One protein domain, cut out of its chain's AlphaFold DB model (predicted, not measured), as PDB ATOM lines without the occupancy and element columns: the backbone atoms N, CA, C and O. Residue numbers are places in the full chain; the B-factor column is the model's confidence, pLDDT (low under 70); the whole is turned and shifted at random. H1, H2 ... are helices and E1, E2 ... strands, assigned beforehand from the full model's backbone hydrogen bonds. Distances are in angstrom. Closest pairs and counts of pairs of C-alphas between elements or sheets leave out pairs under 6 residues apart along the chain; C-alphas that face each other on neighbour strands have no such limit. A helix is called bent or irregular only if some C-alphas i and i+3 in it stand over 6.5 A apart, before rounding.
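AT A GLANCE: This is residues 179 to 309 and 325 to 364 of the 1090 residues of an uncharacterized protein of Stylonychia lemnae (UniProt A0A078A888). A long helix, H1, packs with its residues 192 to 207 on a small ribbon of two strands, E1 and E2, while its residues 179 to 191 stick out as an arm; H5 packs on E1, and H8 runs back beside H1 and packs on H5. H2 and H3 make a helical hairpin beyond the last turns of H1, and H6 and H7 sit near the last turns of H5. The printed part has 171 residues, in the order H1 H2 H3 E1 H4 H5 H6 H7 H8 E2, mostly helix, with E1 and E2 antiparallel. It is only just compact, close to loose, with a radius of gyration of the C-alphas of 18.6 A, and only just elongated, spanning 59 by 39 by 27 A.

IN THESE COORDINATES: Find C-alpha 179 at (-31.796, 36.480, -50.542); from there H1, residues 179 to 209, runs 44.4 A. H2 is residues 211 to 223, H3 240 to 251, E1 253 to 257 and H4 258 to 264. H5, residues 267 to 291, begins at (-45.146, 8.861, -67.627) and runs 35.5 A; it has a kink of 34 degrees near residue 274 and is irregular, C-alphas 268 and 271 being 7.5 A apart. H6 is residues 296 to 307, H7 325 to 333, H8 341 to 354, and E2, residues 357 to 361, ends at (-53.695, 10.045, -60.927).

HOW THE PARTS SIT: Look first at H1 and E2, whose closest C-alphas, Ser 199 and Ala 359, are 4.6 A apart. E1 is the antiparallel neighbour of E2, with N 254 and O 360 within hydrogen-bond range at 3.0 A and N 358 and O 256 at 2.8 A. The closest C-alphas of E1 and H5, Cys 256 and Ser 273, are 5.2 A apart; those of H4 and E2, Asn 258 and Ile 357, 5.4 A. H8 touches H1, closest at Ile 200 and Lys 349, 6.8 A, opposite ways at a shallow tilt of 10 degrees. H8 also touches H5, closest at Leu 285 and Val 347, 6.4 A. The hairpin H2 and H3 is closest at Leu 214 and Ile 247, 6.9 A. H6 and H7 are near each other. Every O i to N i+4 pair is within range in H1, H2, H3, H4, H6, H7 and H8, and 17 of 21 in H5.

THE WHOLE: The C-alphas farthest apart, Gln 179 and Gly 228, are 67.5 A apart. Residues 310 to 324 are not printed, with 16.6 A between C-alphas 309 and 325. The link H2 to H3 is long. Confidence is under 70 at residues 225 to 232, 267 to 269, 296 to 301, 303 to 309 and 325.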
ATOM      1  N   GLN A 179     -30.346  36.302 -50.647       89.00
ATOM      2  CA  GLN A 179     -31.796  36.480 -50.542       89.00
ATOM      3  C   GLN A 179     -32.528  35.747 -51.681       89.00
ATOM      4  O   GLN A 179     -33.464  34.995 -51.399       89.00
ATOM      5  N   GLU A 180     -32.049  35.841 -52.926       85.50
ATOM      6  CA  GLU A 180     -32.568  35.081 -54.075       85.50
ATOM      7  C   GLU A 180     -32.456  33.563 -53.839       85.50
ATOM      8  O   GLU A 180     -33.436  32.831 -53.983       85.50
ATOM      9  N   GLU A 181     -31.309  33.072 -53.357       88.69
ATOM     10  CA  GLU A 181     -31.144  31.664 -52.981       88.69
ATOM     11  C   GLU A 181     -32.129  31.217 -51.889       88.69
ATOM     12  O   GLU A 181     -32.628  30.088 -51.934       88.69
ATOM     13  N   LYS A 182     -32.393  32.063 -50.882       92.19
ATOM     14  CA  LYS A 182     -33.383  31.777 -49.829       92.19
ATOM     15  C   LYS A 182     -34.795  31.716 -50.414       92.19
ATOM     16  O   LYS A 182     -35.518  30.772 -50.097       92.19
ATOM     17  N   ALA A 183     -35.159  32.648 -51.295       85.88
ATOM     18  CA  ALA A 183     -36.448  32.660 -51.982       85.88
ATOM     19  C   ALA A 183     -36.637  31.407 -52.855       85.88
ATOM     20  O   ALA A 183     -37.644  30.713 -52.725       85.88
ATOM     21  N   ILE A 184     -35.630  31.026 -53.649       84.50
ATOM     22  CA  ILE A 184     -35.641  29.796 -54.459       84.50
ATOM     23  C   ILE A 184     -35.761  28.548 -53.567       84.50
ATOM     24  O   ILE A 184     -36.499  27.615 -53.901       84.50
ATOM     25  N   LYS A 185     -35.064  28.491 -52.424       89.06
ATOM     26  CA  LYS A 185     -35.181  27.371 -51.469       89.06
ATOM     27  C   LYS A 185     -36.592  27.291 -50.873       89.06
ATOM     28  O   LYS A 185     -37.157  26.197 -50.851       89.06
ATOM     29  N   LEU A 186     -37.173  28.425 -50.476       90.75
ATOM     30  CA  LEU A 186     -38.532  28.513 -49.933       90.75
ATOM     31  C   LEU A 186     -39.586  28.101 -50.973       90.75
ATOM     32  O   LEU A 186     -40.369  27.194 -50.707       90.75
ATOM     33  N   GLN A 187     -39.540  28.657 -52.188       84.88
ATOM     34  CA  GLN A 187     -40.465  28.325 -53.282       84.88
ATOM     35  C   GLN A 187     -40.414  26.825 -53.632       84.88
ATOM     36  O   GLN A 187     -41.443  26.188 -53.866       84.88
ATOM     37  N   ASN A 188     -39.222  26.213 -53.622       85.31
ATOM     38  CA  ASN A 188     -39.074  24.769 -53.831       85.31
ATOM     39  C   ASN A 188     -39.634  23.933 -52.664       85.31
ATOM     40  O   ASN A 188     -40.208  22.865 -52.900       85.31
ATOM     41  N   GLU A 189     -39.503  24.395 -51.418       87.12
ATOM     42  CA  GLU A 189     -40.113  23.749 -50.253       87.12
ATOM     43  C   GLU A 189     -41.646  23.858 -50.273       87.12
ATOM     44  O   GLU A 189     -42.333  22.855 -50.067       87.12
ATOM     45  N   GLU A 190     -42.202  25.021 -50.610       87.75
ATOM     46  CA  GLU A 190     -43.644  25.228 -50.770       87.75
ATOM     47  C   GLU A 190     -44.225  24.369 -51.892       87.75
ATOM     48  O   GLU A 190     -45.212  23.659 -51.683       87.75
ATOM     49  N   LYS A 191     -43.568  24.336 -53.057       86.00
ATOM     50  CA  LYS A 191     -43.918  23.471 -54.193       86.00
ATOM     51  C   LYS A 191     -43.895  21.991 -53.810       86.00
ATOM     52  O   LYS A 191     -44.803  21.239 -54.177       86.00
ATOM     53  N   PHE A 192     -42.899  21.561 -53.034       87.25
ATOM     54  CA  PHE A 192     -42.843  20.205 -52.491       87.25
ATOM     55  C   PHE A 192     -43.988  19.934 -51.498       87.25
ATOM     56  O   PHE A 192     -44.670  18.912 -51.607       87.25
ATOM     57  N   ASN A 193     -44.258  20.855 -50.572       87.25
ATOM     58  CA  ASN A 193     -45.326  20.737 -49.575       87.25
ATOM     59  C   ASN A 193     -46.730  20.766 -50.208       87.25
ATOM     60  O   ASN A 193     -47.622  20.035 -49.772       87.25
ATOM     61  N   TRP A 194     -46.935  21.540 -51.276       88.25
ATOM     62  CA  TRP A 194     -48.146  21.514 -52.097       88.25
ATOM     63  C   TRP A 194     -48.321  20.153 -52.781       88.25
ATOM     64  O   TRP A 194     -49.353  19.509 -52.600       88.25
ATOM     65  N   ARG A 195     -47.286  19.634 -53.461       87.62
ATOM     66  CA  ARG A 195     -47.332  18.294 -54.083       87.62
ATOM     67  C   ARG A 195     -47.582  17.178 -53.075       87.62
ATOM     68  O   ARG A 195     -48.284  16.217 -53.389       87.62
ATOM     69  N   LYS A 196     -47.031  17.301 -51.867       89.12
ATOM     70  CA  LYS A 196     -47.244  16.377 -50.751       89.12
ATOM     71  C   LYS A 196     -48.707  16.374 -50.295       89.12
ATOM     72  O   LYS A 196     -49.294  15.297 -50.204       89.12
ATOM     73  N   ARG A 197     -49.313  17.553 -50.081       89.38
ATOM     74  CA  ARG A 197     -50.755  17.700 -49.786       89.38
ATOM     75  C   ARG A 197     -51.612  17.082 -50.894       89.38
ATOM     76  O   ARG A 197     -52.344  16.129 -50.634       89.38
ATOM     77  N   MET A 198     -51.390  17.509 -52.137       90.88
ATOM     78  CA  MET A 198     -52.071  17.014 -53.337       90.88
ATOM     79  C   MET A 198     -51.990  15.482 -53.476       90.88
ATOM     80  O   MET A 198     -52.979  14.820 -53.773       90.88
ATOM     81  N   SER A 199     -50.828  14.882 -53.195       92.62
ATOM     82  CA  SER A 199     -50.634  13.425 -53.256       92.62
ATOM     83  C   SER A 199     -51.436  12.669 -52.195       92.62
ATOM     84  O   SER A 199     -51.950  11.582 -52.460       92.62
ATOM     85  N   ILE A 200     -51.560  13.238 -50.993       91.81
ATOM     86  CA  ILE A 200     -52.371  12.679 -49.906       91.81
ATOM     87  C   ILE A 200     -53.862  12.802 -50.241       91.81
ATOM     88  O   ILE A 200     -54.616  11.860 -50.002       91.81
ATOM     89  N   GLU A 201     -54.290  13.917 -50.833       93.44
ATOM     90  CA  GLU A 201     -55.672  14.145 -51.273       93.44
ATOM     91  C   GLU A 201     -56.077  13.210 -52.418       93.44
ATOM     92  O   GLU A 201     -57.091  12.516 -52.297       93.44
ATOM     93  N   ILE A 202     -55.248  13.101 -53.466       94.12
ATOM     94  CA  ILE A 202     -55.400  12.115 -54.548       94.12
ATOM     95  C   ILE A 202     -55.530  10.713 -53.951       94.12
ATOM     96  O   ILE A 202     -56.469   9.988 -54.280       94.12
ATOM     97  N   LEU A 203     -54.626  10.324 -53.044       93.06
ATOM     98  CA  LEU A 203     -54.672   8.999 -52.434       93.06
ATOM     99  C   LEU A 203     -55.954   8.780 -51.620       93.06
ATOM    100  O   LEU A 203     -56.573   7.725 -51.752       93.06
ATOM    101  N   ASN A 204     -56.354   9.743 -50.786       92.88
ATOM    102  CA  ASN A 204     -57.570   9.656 -49.978       92.88
ATOM    103  C   ASN A 204     -58.792   9.450 -50.878       92.88
ATOM    104  O   ASN A 204     -59.465   8.426 -50.766       92.88
ATOM    105  N   PHE A 205     -58.994  10.356 -51.838       95.06
ATOM    106  CA  PHE A 205     -60.082  10.285 -52.808       95.06
ATOM    107  C   PHE A 205     -60.114   8.938 -53.534       95.06
ATOM    108  O   PHE A 205     -61.170   8.324 -53.651       95.06
ATOM    109  N   LYS A 206     -58.964   8.438 -53.992       94.56
ATOM    110  CA  LYS A 206     -58.884   7.175 -54.735       94.56
ATOM    111  C   LYS A 206     -59.140   5.946 -53.864       94.56
ATOM    112  O   LYS A 206     -59.852   5.044 -54.302       94.56
ATOM    113  N   LEU A 207     -58.604   5.904 -52.643       91.50
ATOM    114  CA  LEU A 207     -58.851   4.805 -51.703       91.50
ATOM    115  C   LEU A 207     -60.300   4.771 -51.211       91.50
ATOM    116  O   LEU A 207     -60.808   3.689 -50.932       91.50
ATOM    117  N   ASP A 208     -60.952   5.928 -51.093       91.81
ATOM    118  CA  ASP A 208     -62.351   6.018 -50.675       91.81
ATOM    119  C   ASP A 208     -63.305   5.737 -51.846       91.81
ATOM    120  O   ASP A 208     -64.217   4.923 -51.702       91.81
ATOM    121  N   LYS A 209     -63.034   6.278 -53.043       94.62
ATOM    122  CA  LYS A 209     -63.806   6.003 -54.267       94.62
ATOM    123  C   LYS A 209     -63.806   4.523 -54.659       94.62
ATOM    124  O   LYS A 209     -64.824   4.010 -55.110       94.62
ATOM    125  N   HIS A 210     -62.670   3.839 -54.515       94.06
ATOM    126  CA  HIS A 210     -62.520   2.428 -54.900       94.06
ATOM    127  C   HIS A 210     -62.578   1.464 -53.700       94.06
ATOM    128  O   HIS A 210     -62.213   0.297 -53.838       94.06
ATOM    129  N   LYS A 211     -63.045   1.927 -52.528       93.06
ATOM    130  CA  LYS A 211     -63.021   1.194 -51.247       93.06
ATOM    131  C   LYS A 211     -63.557  -0.239 -51.339       93.06
ATOM    132  O   LYS A 211     -62.895  -1.151 -50.859       93.06
ATOM    133  N   GLU A 212     -64.713  -0.440 -51.965       92.94
ATOM    134  CA  GLU A 212     -65.365  -1.756 -52.081       92.94
ATOM    135  C   GLU A 212     -64.531  -2.729 -52.929       92.94
ATOM    136  O   GLU A 212     -64.213  -3.830 -52.485       92.94
ATOM    137  N   ARG A 213     -64.060  -2.282 -54.100       94.31
ATOM    138  CA  ARG A 213     -63.175  -3.067 -54.983       94.31
ATOM    139  C   ARG A 213     -61.848  -3.412 -54.311       94.31
ATOM    140  O   ARG A 213     -61.320  -4.507 -54.493       94.31
ATOM    141  N   LEU A 214     -61.308  -2.488 -53.518       91.00
ATOM    142  CA  LEU A 214     -60.110  -2.726 -52.716       91.00
ATOM    143  C   LEU A 214     -60.388  -3.773 -51.625       91.00
ATOM    144  O   LEU A 214     -59.603  -4.704 -51.471       91.00
ATOM    145  N   GLN A 215     -61.524  -3.691 -50.926       89.50
ATOM    146  CA  GLN A 215     -61.940  -4.700 -49.947       89.50
ATOM    147  C   GLN A 215     -62.138  -6.085 -50.586       89.50
ATOM    148  O   GLN A 215     -61.663  -7.070 -50.023       89.50
ATOM    149  N   GLU A 216     -62.743  -6.180 -51.775       90.81
ATOM    150  CA  GLU A 216     -62.824  -7.435 -52.536       90.81
ATOM    151  C   GLU A 216     -61.443  -8.023 -52.842       90.81
ATOM    152  O   GLU A 216     -61.228  -9.218 -52.643       90.81
ATOM    153  N   VAL A 217     -60.496  -7.210 -53.322       92.06
ATOM    154  CA  VAL A 217     -59.127  -7.677 -53.589       92.06
ATOM    155  C   VAL A 217     -58.480  -8.191 -52.310       92.06
ATOM    156  O   VAL A 217     -57.919  -9.287 -52.318       92.06
ATOM    157  N   PHE A 218     -58.622  -7.474 -51.191       89.94
ATOM    158  CA  PHE A 218     -58.124  -7.954 -49.903       89.94
ATOM    159  C   PHE A 218     -58.759  -9.299 -49.511       89.94
ATOM    160  O   PHE A 218     -58.040 -10.222 -49.133       89.94
ATOM    161  N   GLN A 219     -60.075  -9.468 -49.682       88.38
ATOM    162  CA  GLN A 219     -60.754 -10.745 -49.440       88.38
ATOM    163  C   GLN A 219     -60.242 -11.878 -50.346       88.38
ATOM    164  O   GLN A 219     -60.094 -13.002 -49.869       88.38
ATOM    165  N   ARG A 220     -59.938 -11.609 -51.626       89.62
ATOM    166  CA  ARG A 220     -59.363 -12.611 -52.547       89.62
ATOM    167  C   ARG A 220     -58.014 -13.125 -52.035       89.62
ATOM    168  O   ARG A 220     -57.824 -14.337 -52.005       89.62
ATOM    169  N   TYR A 221     -57.135 -12.243 -51.547       87.31
ATOM    170  CA  TYR A 221     -55.836 -12.633 -50.973       87.31
ATOM    171  C   TYR A 221     -55.929 -13.514 -49.724       87.31
ATOM    172  O   TYR A 221     -55.019 -14.315 -49.496       87.31
ATOM    173  N   ASN A 222     -57.011 -13.383 -48.953       80.44
ATOM    174  CA  ASN A 222     -57.274 -14.216 -47.778       80.44
ATOM    175  C   ASN A 222     -57.862 -15.578 -48.180       80.44
ATOM    176  O   ASN A 222     -57.408 -16.609 -47.694       80.44
ATOM    177  N   LYS A 223     -58.810 -15.605 -49.132       79.38
ATOM    178  CA  LYS A 223     -59.440 -16.848 -49.624       79.38
ATOM    179  C   LYS A 223     -58.442 -17.854 -50.208       79.38
ATOM    180  O   LYS A 223     -58.707 -19.047 -50.178       79.38
ATOM    181  N   THR A 224     -57.299 -17.399 -50.726       71.19
ATOM    182  CA  THR A 224     -56.240 -18.290 -51.236       71.19
ATOM    183  C   THR A 224     -55.430 -18.985 -50.130       71.19
ATOM    184  O   THR A 224     -54.608 -19.834 -50.458       71.19
ATOM    185  N   GLN A 225     -55.588 -18.630 -48.845       64.69
ATOM    186  CA  GLN A 225     -54.699 -19.135 -47.786       64.69
ATOM    187  C   GLN A 225     -55.243 -20.266 -46.913       64.69
ATOM    188  O   GLN A 225     -54.414 -21.021 -46.414       64.69
ATOM    189  N   GLU A 226     -56.559 -20.432 -46.739       53.78
ATOM    190  CA  GLU A 226     -57.077 -21.400 -45.758       53.78
ATOM    191  C   GLU A 226     -58.281 -22.222 -46.242       53.78
ATOM    192  O   GLU A 226     -59.413 -21.749 -46.358       53.78
ATOM    193  N   GLN A 227     -58.030 -23.522 -46.434       52.34
ATOM    194  CA  GLN A 227     -59.026 -24.558 -46.175       52.34
ATOM    195  C   GLN A 227     -59.169 -24.710 -44.651       52.34
ATOM    196  O   GLN A 227     -58.480 -25.520 -44.038       52.34
ATOM    197  N   GLY A 228     -60.070 -23.930 -44.051       54.06
ATOM    198  CA  GLY A 228     -60.468 -24.075 -42.648       54.06
ATOM    199  C   GLY A 228     -60.124 -22.878 -41.759       54.06
ATOM    200  O   GLY A 228     -58.995 -22.413 -41.747       54.06
ATOM    201  N   TYR A 229     -61.118 -22.488 -40.951       53.59
ATOM    202  CA  TYR A 229     -61.144 -21.411 -39.945       53.59
ATOM    203  C   TYR A 229     -61.405 -19.977 -40.443       53.59
ATOM    204  O   TYR A 229     -60.799 -19.453 -41.366       53.59
ATOM    205  N   GLN A 230     -62.374 -19.327 -39.787       55.91
ATOM    206  CA  GLN A 230     -62.848 -17.970 -40.081       55.91
ATOM    207  C   GLN A 230     -62.009 -16.910 -39.347       55.91
ATOM    208  O   GLN A 230     -62.547 -16.102 -38.588       55.91
ATOM    209  N   GLN A 231     -60.686 -16.924 -39.514       55.62
ATOM    210  CA  GLN A 231     -59.842 -15.883 -38.921       55.62
ATOM    211  C   GLN A 231     -59.801 -14.619 -39.790       55.62
ATOM    212  O   GLN A 231     -60.146 -14.612 -40.973       55.62
ATOM    213  N   SER A 232     -59.478 -13.498 -39.148       63.69
ATOM    214  CA  SER A 232     -59.623 -12.158 -39.710       63.69
ATOM    215  C   SER A 232     -58.722 -11.908 -40.926       63.69
ATOM    216  O   SER A 232     -57.672 -12.517 -41.110       63.69
ATOM    217  N   ALA A 233     -59.180 -10.991 -41.778       75.94
ATOM    218  CA  ALA A 233     -58.704 -10.722 -43.133       75.94
ATOM    219  C   ALA A 233     -57.259 -10.161 -43.234       75.94
ATOM    220  O   ALA A 233     -57.071  -9.000 -43.607       75.94
ATOM    221  N   PHE A 234     -56.244 -10.976 -42.928       86.94
ATOM    222  CA  PHE A 234     -54.830 -10.585 -42.905       86.94
ATOM    223  C   PHE A 234     -54.025 -11.021 -44.146       86.94
ATOM    224  O   PHE A 234     -53.844 -12.205 -44.419       86.94
ATOM    225  N   ILE A 235     -53.401 -10.055 -44.827       89.25
ATOM    226  CA  ILE A 235     -52.498 -10.287 -45.967       89.25
ATOM    227  C   ILE A 235     -51.046 -10.388 -45.494       89.25
ATOM    228  O   ILE A 235     -50.576  -9.538 -44.739       89.25
ATOM    229  N   ARG A 236     -50.285 -11.372 -45.994       90.38
ATOM    230  CA  ARG A 236     -48.855 -11.533 -45.657       90.38
ATOM    231  C   ARG A 236     -47.970 -10.550 -46.428       90.38
ATOM    232  O   ARG A 236     -48.174 -10.311 -47.621       90.38
ATOM    233  N   ILE A 237     -46.890 -10.054 -45.814       90.31
ATOM    234  CA  ILE A 237     -45.964  -9.090 -46.454       90.31
ATOM    235  C   ILE A 237     -45.359  -9.613 -47.768       90.31
ATOM    236  O   ILE A 237     -45.113  -8.814 -48.680       90.31
ATOM    237  N   LYS A 238     -45.203 -10.931 -47.954       87.75
ATOM    238  CA  LYS A 238     -44.832 -11.525 -49.255       87.75
ATOM    239  C   LYS A 238     -45.774 -11.079 -50.393       87.75
ATOM    240  O   LYS A 238     -45.287 -10.576 -51.410       87.75
ATOM    241  N   GLN A 239     -47.093 -11.168 -50.192       90.25
ATOM    242  CA  GLN A 239     -48.131 -10.860 -51.193       90.25
ATOM    243  C   GLN A 239     -48.226  -9.366 -51.539       90.25
ATOM    244  O   GLN A 239     -48.653  -9.021 -52.639       90.25
ATOM    245  N   SER A 240     -47.750  -8.469 -50.664       88.19
ATOM    246  CA  SER A 240     -47.907  -7.017 -50.855       88.19
ATOM    247  C   SER A 240     -47.370  -6.461 -52.187       88.19
ATOM    248  O   SER A 240     -47.826  -5.407 -52.605       88.19
ATOM    249  N   LYS A 241     -46.452  -7.142 -52.904       89.25
ATOM    250  CA  LYS A 241     -46.005  -6.669 -54.238       89.25
ATOM    251  C   LYS A 241     -47.151  -6.721 -55.250       89.25
ATOM    252  O   LYS A 241     -47.359  -5.748 -55.965       89.25
ATOM    253  N   GLN A 242     -47.865  -7.846 -55.295       90.50
ATOM    254  CA  GLN A 242     -48.992  -8.009 -56.204       90.50
ATOM    255  C   GLN A 242     -50.158  -7.134 -55.745       90.50
ATOM    256  O   GLN A 242     -50.695  -6.392 -56.552       90.50
ATOM    257  N   LEU A 243     -50.419  -7.080 -54.434       90.12
ATOM    258  CA  LEU A 243     -51.390  -6.153 -53.857       90.12
ATOM    259  C   LEU A 243     -51.152  -4.699 -54.306       90.12
ATOM    260  O   LEU A 243     -52.093  -4.041 -54.727       90.12
ATOM    261  N   PHE A 244     -49.913  -4.192 -54.282       89.06
ATOM    262  CA  PHE A 244     -49.620  -2.849 -54.802       89.06
ATOM    263  C   PHE A 244     -49.896  -2.700 -56.295       89.06
ATOM    264  O   PHE A 244     -50.378  -1.648 -56.703       89.06
ATOM    265  N   SER A 245     -49.605  -3.727 -57.097       88.12
ATOM    266  CA  SER A 245     -49.932  -3.733 -58.524       88.12
ATOM    267  C   SER A 245     -51.445  -3.657 -58.746       88.12
ATOM    268  O   SER A 245     -51.907  -2.860 -59.559       88.12
ATOM    269  N   ASP A 246     -52.215  -4.436 -57.987       90.69
ATOM    270  CA  ASP A 246     -53.673  -4.496 -58.088       90.69
ATOM    271  C   ASP A 246     -54.318  -3.189 -57.590       90.69
ATOM    272  O   ASP A 246     -55.227  -2.663 -58.229       90.69
ATOM    273  N   ILE A 247     -53.809  -2.609 -56.495       88.00
ATOM    274  CA  ILE A 247     -54.244  -1.302 -55.976       88.00
ATOM    275  C   ILE A 247     -53.916  -0.188 -56.974       88.00
ATOM    276  O   ILE A 247     -54.788   0.626 -57.264       88.00
ATOM    277  N   ALA A 248     -52.697  -0.151 -57.521       89.06
ATOM    278  CA  ALA A 248     -52.296   0.841 -58.520       89.06
ATOM    279  C   ALA A 248     -53.170   0.759 -59.782       89.06
ATOM    280  O   ALA A 248     -53.583   1.790 -60.312       89.06
ATOM    281  N   TYR A 249     -53.508  -0.460 -60.216       91.12
ATOM    282  CA  TYR A 249     -54.405  -0.717 -61.341       91.12
ATOM    283  C   TYR A 249     -55.850  -0.275 -61.057       91.12
ATOM    284  O   TYR A 249     -56.423   0.475 -61.844       91.12
ATOM    285  N   ILE A 250     -56.430  -0.676 -59.919       92.38
ATOM    286  CA  ILE A 250     -57.818  -0.349 -59.543       92.38
ATOM    287  C   ILE A 250     -57.996   1.147 -59.281       92.38
ATOM    288  O   ILE A 250     -58.944   1.755 -59.772       92.38
ATOM    289  N   ALA A 251     -57.081   1.748 -58.521       91.75
ATOM    290  CA  ALA A 251     -57.116   3.168 -58.210       91.75
ATOM    291  C   ALA A 251     -56.707   4.041 -59.408       91.75
ATOM    292  O   ALA A 251     -57.045   5.224 -59.442       91.75
ATOM    293  N   GLY A 252     -55.963   3.503 -60.379       93.06
ATOM    294  CA  GLY A 252     -55.301   4.301 -61.411       93.06
ATOM    295  C   GLY A 252     -54.319   5.300 -60.797       93.06
ATOM    296  O   GLY A 252     -54.378   6.484 -61.121       93.06
ATOM    297  N   VAL A 253     -53.479   4.847 -59.860       92.31
ATOM    298  CA  VAL A 253     -52.502   5.686 -59.142       92.31
ATOM    299  C   VAL A 253     -51.104   5.101 -59.277       92.31
ATOM    300  O   VAL A 253     -50.900   3.912 -59.039       92.31
ATOM    301  N   VAL A 254     -50.130   5.950 -59.604       91.62
ATOM    302  CA  VAL A 254     -48.701   5.607 -59.596       91.62
ATOM    303  C   VAL A 254     -47.990   6.426 -58.530       91.62
ATOM    304  O   VAL A 254     -48.215   7.627 -58.415       91.62
ATOM    305  N   PHE A 255     -47.119   5.770 -57.766       91.12
ATOM    306  CA  PHE A 255     -46.256   6.413 -56.780       91.12
ATOM    307  C   PHE A 255     -44.832   6.517 -57.323       91.12
ATOM    308  O   PHE A 255     -44.284   5.528 -57.818       91.12
ATOM    309  N   CYS A 256     -44.231   7.696 -57.200       91.69
ATOM    310  CA  CYS A 256     -42.849   7.967 -57.590       91.69
ATOM    311  C   CYS A 256     -42.180   8.937 -56.605       91.69
ATOM    312  O   CYS A 256     -42.855   9.624 -55.839       91.69
ATOM    313  N   TYR A 257     -40.851   9.006 -56.594       92.19
ATOM    314  CA  TYR A 257     -40.141  10.001 -55.780       92.19
ATOM    315  C   TYR A 257     -40.225  11.388 -56.434       92.19
ATOM    316  O   TYR A 257     -40.083  11.496 -57.649       92.19
ATOM    317  N   ASN A 258     -40.390  12.460 -55.647       89.38
ATOM    318  CA  ASN A 258     -40.558  13.827 -56.172       89.38
ATOM    319  C   ASN A 258     -39.406  14.251 -57.101       89.38
ATOM    320  O   ASN A 258     -39.653  14.861 -58.132       89.38
ATOM    321  N   ARG A 259     -38.169  13.857 -56.777       89.25
ATOM    322  CA  ARG A 259     -37.000  14.104 -57.632       89.25
ATOM    323  C   ARG A 259     -37.120  13.413 -58.997       89.25
ATOM    324  O   ARG A 259     -36.900  14.035 -60.024       89.25
ATOM    325  N   GLU A 260     -37.512  12.140 -59.009       89.00
ATOM    326  CA  GLU A 260     -37.679  11.353 -60.241       89.00
ATOM    327  C   GLU A 260     -38.879  11.866 -61.071       89.00
ATOM    328  O   GLU A 260     -38.872  11.794 -62.299       89.00
ATOM    329  N   PHE A 261     -39.897  12.435 -60.411       87.69
ATOM    330  CA  PHE A 261     -41.013  13.143 -61.046       87.69
ATOM    331  C   PHE A 261     -40.569  14.456 -61.715       87.69
ATOM    332  O   PHE A 261     -40.923  14.695 -62.867       87.69
ATOM    333  N   GLU A 262     -39.755  15.265 -61.029       86.56
ATOM    334  CA  GLU A 262     -39.200  16.531 -61.540       86.56
ATOM    335  C   GLU A 262     -38.248  16.336 -62.717       86.56
ATOM    336  O   GLU A 262     -38.327  17.078 -63.693       86.56
ATOM    337  N   GLU A 263     -37.376  15.329 -62.638       87.31
ATOM    338  CA  GLU A 263     -36.403  15.014 -63.687       87.31
ATOM    339  C   GLU A 263     -37.076  14.507 -64.974       87.31
ATOM    340  O   GLU A 263     -36.583  14.770 -66.068       87.31
ATOM    341  N   THR A 264     -38.201  13.785 -64.871       80.38
ATOM    342  CA  THR A 264     -38.818  13.134 -66.040       80.38
ATOM    343  C   THR A 264     -39.969  13.915 -66.667       80.38
ATOM    344  O   THR A 264     -40.086  13.891 -67.891       80.38
ATOM    345  N   ASN A 265     -40.847  14.557 -65.879       72.25
ATOM    346  CA  ASN A 265     -42.112  15.181 -66.325       72.25
ATOM    347  C   ASN A 265     -43.010  14.299 -67.240       72.25
ATOM    348  O   ASN A 265     -43.985  14.781 -67.815       72.25
ATOM    349  N   GLN A 266     -42.704  13.007 -67.399       71.50
ATOM    350  CA  GLN A 266     -43.286  12.117 -68.404       71.50
ATOM    351  C   GLN A 266     -43.514  10.713 -67.842       71.50
ATOM    352  O   GLN A 266     -42.637  10.104 -67.232       71.50
ATOM    353  N   TYR A 267     -44.679  10.145 -68.157       64.69
ATOM    354  CA  TYR A 267     -45.146   8.861 -67.627       64.69
ATOM    355  C   TYR A 267     -44.275   7.637 -67.960       64.69
ATOM    356  O   TYR A 267     -44.401   6.602 -67.304       64.69
ATOM    357  N   ALA A 268     -43.392   7.725 -68.958       59.22
ATOM    358  CA  ALA A 268     -42.608   6.589 -69.441       59.22
ATOM    359  C   ALA A 268     -41.584   6.049 -68.417       59.22
ATOM    360  O   ALA A 268     -41.286   4.855 -68.442       59.22
ATOM    361  N   GLY A 269     -41.075   6.893 -67.508       65.94
ATOM    362  CA  GLY A 269     -40.014   6.526 -66.557       65.94
ATOM    363  C   GLY A 269     -40.477   5.836 -65.263       65.94
ATOM    364  O   GLY A 269     -39.669   5.241 -64.554       65.94
ATOM    365  N   PHE A 270     -41.770   5.871 -64.922       77.19
ATOM    366  CA  PHE A 270     -42.210   5.546 -63.554       77.19
ATOM    367  C   PHE A 270     -42.228   4.054 -63.181       77.19
ATOM    368  O   PHE A 270     -42.479   3.723 -62.021       77.19
ATOM    369  N   LYS A 271     -41.933   3.130 -64.108       80.00
ATOM    370  CA  LYS A 271     -41.907   1.689 -63.793       80.00
ATOM    371  C   LYS A 271     -40.860   1.352 -62.732       80.00
ATOM    372  O   LYS A 271     -41.201   0.694 -61.749       80.00
ATOM    373  N   ASP A 272     -39.636   1.848 -62.872       83.81
ATOM    374  CA  ASP A 272     -38.551   1.527 -61.935       83.81
ATOM    375  C   ASP A 272     -38.727   2.270 -60.604       83.81
ATOM    376  O   ASP A 272     -38.554   1.680 -59.532       83.81
ATOM    377  N   SER A 273     -39.219   3.513 -60.672       84.44
ATOM    378  CA  SER A 273     -39.651   4.300 -59.510       84.44
ATOM    379  C   SER A 273     -40.690   3.549 -58.670       84.44
ATOM    380  O   SER A 273     -40.504   3.364 -57.466       84.44
ATOM    381  N   SER A 274     -41.733   2.998 -59.307       85.00
ATOM    382  CA  SER A 274     -42.783   2.248 -58.605       85.00
ATOM    383  C   SER A 274     -42.261   0.955 -57.960       85.00
ATOM    384  O   SER A 274     -42.665   0.608 -56.851       85.00
ATOM    385  N   GLN A 275     -41.303   0.258 -58.584       88.38
ATOM    386  CA  GLN A 275     -40.683  -0.933 -57.992       88.38
ATOM    387  C   GLN A 275     -39.823  -0.596 -56.766       88.38
ATOM    388  O   GLN A 275     -39.885  -1.302 -55.753       88.38
ATOM    389  N   LYS A 276     -39.056   0.499 -56.833       90.62
ATOM    390  CA  LYS A 276     -38.264   1.040 -55.720       90.62
ATOM    391  C   LYS A 276     -39.168   1.498 -54.569       90.62
ATOM    392  O   LYS A 276     -38.930   1.112 -53.427       90.62
ATOM    393  N   PHE A 277     -40.248   2.218 -54.877       91.62
ATOM    394  CA  PHE A 277     -41.310   2.584 -53.936       91.62
ATOM    395  C   PHE A 277     -41.893   1.353 -53.222       91.62
ATOM    396  O   PHE A 277     -41.890   1.305 -51.995       91.62
ATOM    397  N   ILE A 278     -42.312   0.312 -53.959       91.31
ATOM    398  CA  ILE A 278     -42.870  -0.918 -53.362       91.31
ATOM    399  C   ILE A 278     -41.838  -1.612 -52.455       91.31
ATOM    400  O   ILE A 278     -42.200  -2.136 -51.399       91.31
ATOM    401  N   LYS A 279     -40.553  -1.631 -52.842       91.25
ATOM    402  CA  LYS A 279     -39.471  -2.230 -52.039       91.25
ATOM    403  C   LYS A 279     -39.268  -1.489 -50.713       91.25
ATOM    404  O   LYS A 279     -39.162  -2.147 -49.679       91.25
ATOM    405  N   GLU A 280     -39.228  -0.157 -50.730       92.06
ATOM    406  CA  GLU A 280     -39.081   0.646 -49.510       92.06
ATOM    407  C   GLU A 280     -40.342   0.612 -48.641       92.06
ATOM    408  O   GLU A 280     -40.237   0.385 -47.434       92.06
ATOM    409  N   PHE A 281     -41.533   0.727 -49.238       93.06
ATOM    410  CA  PHE A 281     -42.789   0.641 -48.495       93.06
ATOM    411  C   PHE A 281     -42.933  -0.705 -47.775       93.06
ATOM    412  O   PHE A 281     -43.330  -0.736 -46.616       93.06
ATOM    413  N   LYS A 282     -42.569  -1.829 -48.410       92.44
ATOM    414  CA  LYS A 282     -42.581  -3.155 -47.762       92.44
ATOM    415  C   LYS A 282     -41.760  -3.191 -46.471       92.44
ATOM    416  O   LYS A 282     -42.212  -3.770 -45.484       92.44
ATOM    417  N   ARG A 283     -40.569  -2.579 -46.482       91.25
ATOM    418  CA  ARG A 283     -39.694  -2.473 -45.303       91.25
ATOM    419  C   ARG A 283     -40.303  -1.557 -44.245       91.25
ATOM    420  O   ARG A 283     -40.314  -1.916 -43.073       91.25
ATOM    421  N   PHE A 284     -40.860  -0.419 -44.658       93.12
ATOM    422  CA  PHE A 284     -41.531   0.523 -43.762       93.12
ATOM    423  C   PHE A 284     -42.772  -0.088 -43.091       93.12
ATOM    424  O   PHE A 284     -42.919   0.006 -41.877       93.12
ATOM    425  N   LEU A 285     -43.618  -0.791 -43.851       93.81
ATOM    426  CA  LEU A 285     -44.787  -1.503 -43.335       93.81
ATOM    427  C   LEU A 285     -44.401  -2.610 -42.358       93.81
ATOM    428  O   LEU A 285     -45.004  -2.703 -41.292       93.81
ATOM    429  N   TRP A 286     -43.382  -3.412 -42.676       93.25
ATOM    430  CA  TRP A 286     -42.852  -4.386 -41.724       93.25
ATOM    431  C   TRP A 286     -42.369  -3.708 -40.433       93.25
ATOM    432  O   TRP A 286     -42.807  -4.097 -39.352       93.25
ATOM    433  N   ARG A 287     -41.547  -2.654 -40.533       91.00
ATOM    434  CA  ARG A 287     -41.028  -1.930 -39.362       91.00
ATOM    435  C   ARG A 287     -42.161  -1.363 -38.499       91.00
ATOM    436  O   ARG A 287     -42.151  -1.578 -37.291       91.00
ATOM    437  N   HIS A 288     -43.170  -0.742 -39.110       92.75
ATOM    438  CA  HIS A 288     -44.330  -0.192 -38.403       92.75
ATOM    439  C   HIS A 288     -45.154  -1.278 -37.690       92.75
ATOM    440  O   HIS A 288     -45.525  -1.123 -36.529       92.75
ATOM    441  N   LEU A 289     -45.399  -2.418 -38.349       91.62
ATOM    442  CA  LEU A 289     -46.073  -3.569 -37.731       91.62
ATOM    443  C   LEU A 289     -45.271  -4.141 -36.552       91.62
ATOM    444  O   LEU A 289     -45.862  -4.630 -35.593       91.62
ATOM    445  N   HIS A 290     -43.939  -4.066 -36.601       87.00
ATOM    446  CA  HIS A 290     -43.061  -4.481 -35.505       87.00
ATOM    447  C   HIS A 290     -42.979  -3.461 -34.366       87.00
ATOM    448  O   HIS A 290     -42.819  -3.855 -33.214       87.00
ATOM    449  N   GLU A 291     -43.125  -2.169 -34.654       88.19
ATOM    450  CA  GLU A 291     -43.233  -1.101 -33.651       88.19
ATOM    451  C   GLU A 291     -44.559  -1.148 -32.891       88.19
ATOM    452  O   GLU A 291     -44.575  -0.905 -31.689       88.19
ATOM    453  N   MET A 292     -45.645  -1.559 -33.550       88.19
ATOM    454  CA  MET A 292     -46.959  -1.745 -32.921       88.19
ATOM    455  C   MET A 292     -47.068  -3.015 -32.053       88.19
ATOM    456  O   MET A 292     -48.080  -3.206 -31.381       88.19
ATOM    457  N   ARG A 293     -46.059  -3.901 -32.035       85.81
ATOM    458  CA  ARG A 293     -46.063  -5.112 -31.191       85.81
ATOM    459  C   ARG A 293     -45.535  -4.790 -29.781       85.81
ATOM    460  O   ARG A 293     -44.341  -4.514 -29.650       85.81
ATOM    461  N   PRO A 294     -46.336  -4.945 -28.705       71.12
ATOM    462  CA  PRO A 294     -45.970  -4.512 -27.345       71.12
ATOM    463  C   PRO A 294     -44.818  -5.292 -26.675       71.12
ATOM    464  O   PRO A 294     -44.502  -5.039 -25.521       71.12
ATOM    465  N   ASN A 295     -44.162  -6.224 -27.379       74.44
ATOM    466  CA  ASN A 295     -43.035  -7.024 -26.882       74.44
ATOM    467  C   ASN A 295     -41.816  -7.031 -27.837       74.44
ATOM    468  O   ASN A 295     -41.002  -7.956 -27.791       74.44
ATOM    469  N   LYS A 296     -41.666  -6.000 -28.690       69.12
ATOM    470  CA  LYS A 296     -40.618  -5.877 -29.734       69.12
ATOM    471  C   LYS A 296     -39.226  -6.356 -29.286       69.12
ATOM    472  O   LYS A 296     -38.637  -7.211 -29.945       69.12
ATOM    473  N   ARG A 297     -38.734  -5.872 -28.138       64.75
ATOM    474  CA  ARG A 297     -37.394  -6.198 -27.610       64.75
ATOM    475  C   ARG A 297     -37.229  -7.688 -27.282       64.75
ATOM    476  O   ARG A 297     -36.190  -8.262 -27.588       64.75
ATOM    477  N   ASN A 298     -38.256  -8.328 -26.725       68.69
ATOM    478  CA  ASN A 298     -38.207  -9.737 -26.321       68.69
ATOM    479  C   ASN A 298     -38.250 -10.682 -27.530       68.69
ATOM    480  O   ASN A 298     -37.526 -11.675 -27.555       68.69
ATOM    481  N   SER A 299     -39.037 -10.357 -28.561       65.75
ATOM    482  CA  SER A 299     -39.040 -11.109 -29.825       65.75
ATOM    483  C   SER A 299     -37.702 -10.985 -30.562       65.75
ATOM    484  O   SER A 299     -37.143 -11.998 -30.971       65.75
ATOM    485  N   GLN A 300     -37.144  -9.771 -30.648       68.25
ATOM    486  CA  GLN A 300     -35.827  -9.532 -31.250       68.25
ATOM    487  C   GLN A 300     -34.715 -10.293 -30.510       68.25
ATOM    488  O   GLN A 300     -33.942 -11.008 -31.142       68.25
ATOM    489  N   LEU A 301     -34.689 -10.232 -29.171       68.50
ATOM    490  CA  LEU A 301     -33.756 -11.005 -28.339       68.50
ATOM    491  C   LEU A 301     -33.925 -12.524 -28.507       68.50
ATOM    492  O   LEU A 301     -32.935 -13.252 -28.469       68.50
ATOM    493  N   LYS A 302     -35.152 -13.021 -28.713       71.94
ATOM    494  CA  LYS A 302     -35.403 -14.451 -28.943       71.94
ATOM    495  C   LYS A 302     -34.882 -14.916 -30.307       71.94
ATOM    496  O   LYS A 302     -34.269 -15.976 -30.363       71.94
ATOM    497  N   CYS A 303     -35.057 -14.126 -31.368       66.88
ATOM    498  CA  CYS A 303     -34.472 -14.425 -32.681       66.88
ATOM    499  C   CYS A 303     -32.937 -14.350 -32.655       66.88
ATOM    500  O   CYS A 303     -32.287 -15.279 -33.126       66.88
ATOM    501  N   LEU A 304     -32.353 -13.326 -32.016       62.88
ATOM    502  CA  LEU A 304     -30.899 -13.210 -31.803       62.88
ATOM    503  C   LEU A 304     -30.314 -14.463 -31.127       62.88
ATOM    504  O   LEU A 304     -29.329 -15.024 -31.603       62.88
ATOM    505  N   ARG A 305     -30.970 -14.953 -30.066       68.44
ATOM    506  CA  ARG A 305     -30.580 -16.181 -29.349       68.44
ATOM    507  C   ARG A 305     -30.773 -17.474 -30.149       68.44
ATOM    508  O   ARG A 305     -30.182 -18.478 -29.782       68.44
ATOM    509  N   GLN A 306     -31.601 -17.476 -31.194       69.00
ATOM    510  CA  GLN A 306     -31.815 -18.643 -32.062       69.00
ATOM    511  C   GLN A 306     -30.897 -18.662 -33.291       69.00
ATOM    512  O   GLN A 306     -30.755 -19.711 -33.912       69.00
ATOM    513  N   GLN A 307     -30.290 -17.526 -33.656       64.31
ATOM    514  CA  GLN A 307     -29.400 -17.421 -34.818       64.31
ATOM    515  C   GLN A 307     -27.905 -17.401 -34.481       64.31
ATOM    516  O   GLN A 307     -27.101 -17.570 -35.390       64.31
ATOM    517  N   SER A 308     -27.524 -17.223 -33.212       59.06
ATOM    518  CA  SER A 308     -26.157 -17.483 -32.740       59.06
ATOM    519  C   SER A 308     -26.053 -18.942 -32.271       59.06
ATOM    520  O   SER A 308     -26.660 -19.268 -31.248       59.06
ATOM    521  N   PRO A 309     -25.320 -19.832 -32.973       49.88
ATOM    522  CA  PRO A 309     -25.242 -21.250 -32.604       49.88
ATOM    523  C   PRO A 309     -24.483 -21.518 -31.295       49.88
ATOM    524  O   PRO A 309     -24.615 -22.599 -30.733       49.88
ATOM    525  N   PHE A 325     -29.325  -5.305 -38.717       66.50
ATOM    526  CA  PHE A 325     -30.155  -6.326 -38.054       66.50
ATOM    527  C   PHE A 325     -31.622  -6.305 -38.532       66.50
ATOM    528  O   PHE A 325     -32.243  -7.350 -38.716       66.50
ATOM    529  N   ASP A 326     -32.155  -5.112 -38.816       70.44
ATOM    530  CA  ASP A 326     -33.475  -4.905 -39.425       70.44
ATOM    531  C   ASP A 326     -33.654  -5.605 -40.788       70.44
ATOM    532  O   ASP A 326     -34.760  -6.044 -41.092       70.44
ATOM    533  N   ASP A 327     -32.615  -5.702 -41.625       78.50
ATOM    534  CA  ASP A 327     -32.708  -6.294 -42.967       78.50
ATOM    535  C   ASP A 327     -32.735  -7.830 -42.913       78.50
ATOM    536  O   ASP A 327     -33.537  -8.439 -43.628       78.50
ATOM    537  N   ASP A 328     -31.939  -8.451 -42.036       78.62
ATOM    538  CA  ASP A 328     -31.961  -9.904 -41.811       78.62
ATOM    539  C   ASP A 328     -33.237 -10.336 -41.084       78.62
ATOM    540  O   ASP A 328     -33.921 -11.271 -41.513       78.62
ATOM    541  N   LEU A 329     -33.640  -9.591 -40.050       78.06
ATOM    542  CA  LEU A 329     -34.896  -9.833 -39.345       78.06
ATOM    543  C   LEU A 329     -36.104  -9.665 -40.289       78.06
ATOM    544  O   LEU A 329     -36.993 -10.518 -40.314       78.06
ATOM    545  N   TYR A 330     -36.094  -8.654 -41.167       84.69
ATOM    546  CA  TYR A 330     -37.070  -8.527 -42.253       84.69
ATOM    547  C   TYR A 330     -37.041  -9.735 -43.203       84.69
ATOM    548  O   TYR A 330     -38.099 -10.191 -43.643       84.69
ATOM    549  N   ILE A 331     -35.866 -10.279 -43.545       84.12
ATOM    550  CA  ILE A 331     -35.764 -11.449 -44.430       84.12
ATOM    551  C   ILE A 331     -36.461 -12.676 -43.836       84.12
ATOM    552  O   ILE A 331     -37.137 -13.376 -44.598       84.12
ATOM    553  N   LEU A 332     -36.344 -12.887 -42.525       80.69
ATOM    554  CA  LEU A 332     -36.973 -13.982 -41.782       80.69
ATOM    555  C   LEU A 332     -38.481 -13.749 -41.599       80.69
ATOM    556  O   LEU A 332     -39.307 -14.587 -41.965       80.69
ATOM    557  N   GLU A 333     -38.861 -12.588 -41.066       83.31
ATOM    558  CA  GLU A 333     -40.218 -12.349 -40.572       83.31
ATOM    559  C   GLU A 333     -41.215 -11.923 -41.661       83.31
ATOM    560  O   GLU A 333     -42.416 -12.141 -41.497       83.31
ATOM    561  N   LYS A 334     -40.774 -11.421 -42.828       83.31
ATOM    562  CA  LYS A 334     -41.665 -11.039 -43.958       83.31
ATOM    563  C   LYS A 334     -42.597 -12.156 -44.464       83.31
ATOM    564  O   LYS A 334     -43.528 -11.872 -45.223       83.31
ATOM    565  N   LEU A 335     -42.308 -13.416 -44.130       80.75
ATOM    566  CA  LEU A 335     -43.142 -14.574 -44.467       80.75
ATOM    567  C   LEU A 335     -44.309 -14.767 -43.487       80.75
ATOM    568  O   LEU A 335     -45.365 -15.237 -43.907       80.75
ATOM    569  N   ASN A 336     -44.124 -14.369 -42.225       84.94
ATOM    570  CA  ASN A 336     -45.057 -14.596 -41.119       84.94
ATOM    571  C   ASN A 336     -45.772 -13.309 -40.678       84.94
ATOM    572  O   ASN A 336     -46.835 -13.367 -40.066       84.94
ATOM    573  N   THR A 337     -45.223 -12.134 -40.993       88.88
ATOM    574  CA  THR A 337     -45.871 -10.851 -40.711       88.88
ATOM    575  C   THR A 337     -47.015 -10.605 -41.694       88.88
ATOM    576  O   THR A 337     -46.824 -10.618 -42.917       88.88
ATOM    577  N   ALA A 338     -48.202 -10.353 -41.144       91.00
ATOM    578  CA  ALA A 338     -49.426 -10.066 -41.879       91.00
ATOM    579  C   ALA A 338     -50.107  -8.784 -41.366       91.00
ATOM    580  O   ALA A 338     -49.787  -8.302 -40.278       91.00
ATOM    581  N   PHE A 339     -50.995  -8.205 -42.175       93.00
ATOM    582  CA  PHE A 339     -51.647  -6.916 -41.919       93.00
ATOM    583  C   PHE A 339     -53.038  -6.842 -42.557       93.00
ATOM    584  O   PHE A 339     -53.315  -7.524 -43.542       93.00
ATOM    585  N   ASP A 340     -53.904  -5.988 -42.018       91.62
ATOM    586  CA  ASP A 340     -55.252  -5.739 -42.535       91.62
ATOM    587  C   ASP A 340     -55.308  -4.479 -43.429       91.62
ATOM    588  O   ASP A 340     -54.343  -3.715 -43.546       91.62
ATOM    589  N   PHE A 341     -56.459  -4.225 -44.063       88.88
ATOM    590  CA  PHE A 341     -56.640  -3.040 -44.915       88.88
ATOM    591  C   PHE A 341     -56.547  -1.717 -44.139       88.88
ATOM    592  O   PHE A 341     -56.039  -0.734 -44.685       88.88
ATOM    593  N   SER A 342     -56.992  -1.674 -42.876       90.94
ATOM    594  CA  SER A 342     -56.939  -0.455 -42.062       90.94
ATOM    595  C   SER A 342     -55.492  -0.054 -41.778       90.94
ATOM    596  O   SER A 342     -55.088   1.081 -42.061       90.94
ATOM    597  N   THR A 343     -54.671  -1.011 -41.329       92.50
ATOM    598  CA  THR A 343     -53.239  -0.790 -41.096       92.50
ATOM    599  C   THR A 343     -52.522  -0.445 -42.395       92.50
ATOM    600  O   THR A 343     -51.767   0.523 -42.427       92.50
ATOM    601  N   PHE A 344     -52.809  -1.148 -43.498       92.00
ATOM    602  CA  PHE A 344     -52.247  -0.812 -44.809       92.00
ATOM    603  C   PHE A 344     -52.542   0.640 -45.213       92.00
ATOM    604  O   PHE A 344     -51.622   1.381 -45.559       92.00
ATOM    605  N   LYS A 345     -53.809   1.074 -45.124       91.38
ATOM    606  CA  LYS A 345     -54.233   2.443 -45.460       91.38
ATOM    607  C   LYS A 345     -53.552   3.480 -44.565       91.38
ATOM    608  O   LYS A 345     -53.084   4.495 -45.077       91.38
ATOM    609  N   LYS A 346     -53.465   3.233 -43.253       93.88
ATOM    610  CA  LYS A 346     -52.786   4.124 -42.296       93.88
ATOM    611  C   LYS A 346     -51.298   4.267 -42.622       93.88
ATOM    612  O   LYS A 346     -50.806   5.383 -42.770       93.88
ATOM    613  N   VAL A 347     -50.601   3.147 -42.797       93.88
ATOM    614  CA  VAL A 347     -49.157   3.120 -43.061       93.88
ATOM    615  C   VAL A 347     -48.814   3.697 -44.434       93.88
ATOM    616  O   VAL A 347     -47.803   4.379 -44.560       93.88
ATOM    617  N   LEU A 348     -49.656   3.498 -45.455       92.38
ATOM    618  CA  LEU A 348     -49.464   4.108 -46.775       92.38
ATOM    619  C   LEU A 348     -49.530   5.639 -46.722       92.38
ATOM    620  O   LEU A 348     -48.676   6.297 -47.316       92.38
ATOM    621  N   LYS A 349     -50.472   6.209 -45.956       91.94
ATOM    622  CA  LYS A 349     -50.519   7.661 -45.718       91.94
ATOM    623  C   LYS A 349     -49.266   8.156 -44.993       91.94
ATOM    624  O   LYS A 349     -48.655   9.109 -45.464       91.94
ATOM    625  N   MET A 350     -48.858   7.484 -43.911       93.50
ATOM    626  CA  MET A 350     -47.639   7.838 -43.167       93.50
ATOM    627  C   MET A 350     -46.392   7.773 -44.057       93.50
ATOM    628  O   MET A 350     -45.609   8.709 -44.087       93.50
ATOM    629  N   PHE A 351     -46.239   6.727 -44.874       93.00
ATOM    630  CA  PHE A 351     -45.077   6.589 -45.753       93.00
ATOM    631  C   PHE A 351     -44.966   7.720 -46.787       93.00
ATOM    632  O   PHE A 351     -43.869   8.205 -47.047       93.00
ATOM    633  N   ILE A 352     -46.092   8.171 -47.349       90.81
ATOM    634  CA  ILE A 352     -46.142   9.308 -48.289       90.81
ATOM    635  C   ILE A 352     -45.969  10.654 -47.562       90.81
ATOM    636  O   ILE A 352     -45.511  11.625 -48.157       90.81
ATOM    637  N   GLN A 353     -46.282  10.724 -46.265       88.50
ATOM    638  CA  GLN A 353     -45.975  11.884 -45.425       88.50
ATOM    639  C   GLN A 353     -44.487  11.947 -45.031       88.50
ATOM    640  O   GLN A 353     -43.910  13.036 -45.031       88.50
ATOM    641  N   ASP A 354     -43.855  10.815 -44.736       88.25
ATOM    642  CA  ASP A 354     -42.474  10.746 -44.239       88.25
ATOM    643  C   ASP A 354     -41.431  10.779 -45.363       88.25
ATOM    644  O   ASP A 354     -40.294  11.220 -45.175       88.25
ATOM    645  N   LYS A 355     -41.790  10.293 -46.554       83.81
ATOM    646  CA  LYS A 355     -40.906  10.231 -47.721       83.81
ATOM    647  C   LYS A 355     -41.325  11.252 -48.771       83.81
ATOM    648  O   LYS A 355     -42.500  11.561 -48.927       83.81
ATOM    649  N   LYS A 356     -40.357  11.733 -49.557       87.50
ATOM    650  CA  LYS A 356     -40.586  12.657 -50.682       87.50
ATOM    651  C   LYS A 356     -41.234  11.935 -51.877       87.50
ATOM    652  O   LYS A 356     -40.589  11.763 -52.909       87.50
ATOM    653  N   ILE A 357     -42.470  11.468 -51.713       91.31
ATOM    654  CA  ILE A 357     -43.216  10.646 -52.676       91.31
ATOM    655  C   ILE A 357     -44.413  11.435 -53.205       91.31
ATOM    656  O   ILE A 357     -45.132  12.073 -52.439       91.31
ATOM    657  N   VAL A 358     -44.630  11.351 -54.513       91.19
ATOM    658  CA  VAL A 358     -45.764  11.938 -55.225       91.19
ATOM    659  C   VAL A 358     -46.694  10.815 -55.683       91.19
ATOM    660  O   VAL A 358     -46.233   9.773 -56.153       91.19
ATOM    661  N   ALA A 359     -48.002  11.020 -55.533       92.69
ATOM    662  CA  ALA A 359     -49.040  10.134 -56.051       92.69
ATOM    663  C   ALA A 359     -49.688  10.778 -57.284       92.69
ATOM    664  O   ALA A 359     -50.270  11.856 -57.189       92.69
ATOM    665  N   ILE A 360     -49.590  10.119 -58.437       91.06
ATOM    666  CA  ILE A 360     -50.091  10.621 -59.720       91.06
ATOM    667  C   ILE A 360     -51.371   9.872 -60.097       91.06
ATOM    668  O   ILE A 360     -51.369   8.641 -60.157       91.06
ATOM    669  N   ASP A 361     -52.448  10.603 -60.392       93.19
ATOM    670  CA  ASP A 361     -53.695  10.045 -60.927       93.19
ATOM    671  C   ASP A 361     -53.597   9.831 -62.446       93.19
ATOM    672  O   ASP A 361     -53.649  10.784 -63.222       93.19
ATOM    673  N   LEU A 362     -53.511   8.570 -62.875       90.62
ATOM    674  CA  LEU A 362     -53.447   8.186 -64.290       90.62
ATOM    675  C   LEU A 362     -54.749   8.457 -65.061       90.62
ATOM    676  O   LEU A 362     -54.725   8.612 -66.280       90.62
ATOM    677  N   ASN A 363     -55.887   8.480 -64.366       90.56
ATOM    678  CA  ASN A 363     -57.220   8.490 -64.975       90.56
ATOM    679  C   ASN A 363     -57.885   9.884 -64.923       90.56
ATOM    680  O   ASN A 363     -59.020  10.052 -65.392       90.56
ATOM    681  N   ALA A 364     -57.198  10.873 -64.332       90.44
ATOM    682  CA  ALA A 364     -57.679  12.233 -64.067       90.44
ATOM    683  C   ALA A 364     -59.061  12.275 -63.373       90.44
ATOM    684  O   ALA A 364     -59.866  13.182 -63.592       90.44
TER     685      ALA A 364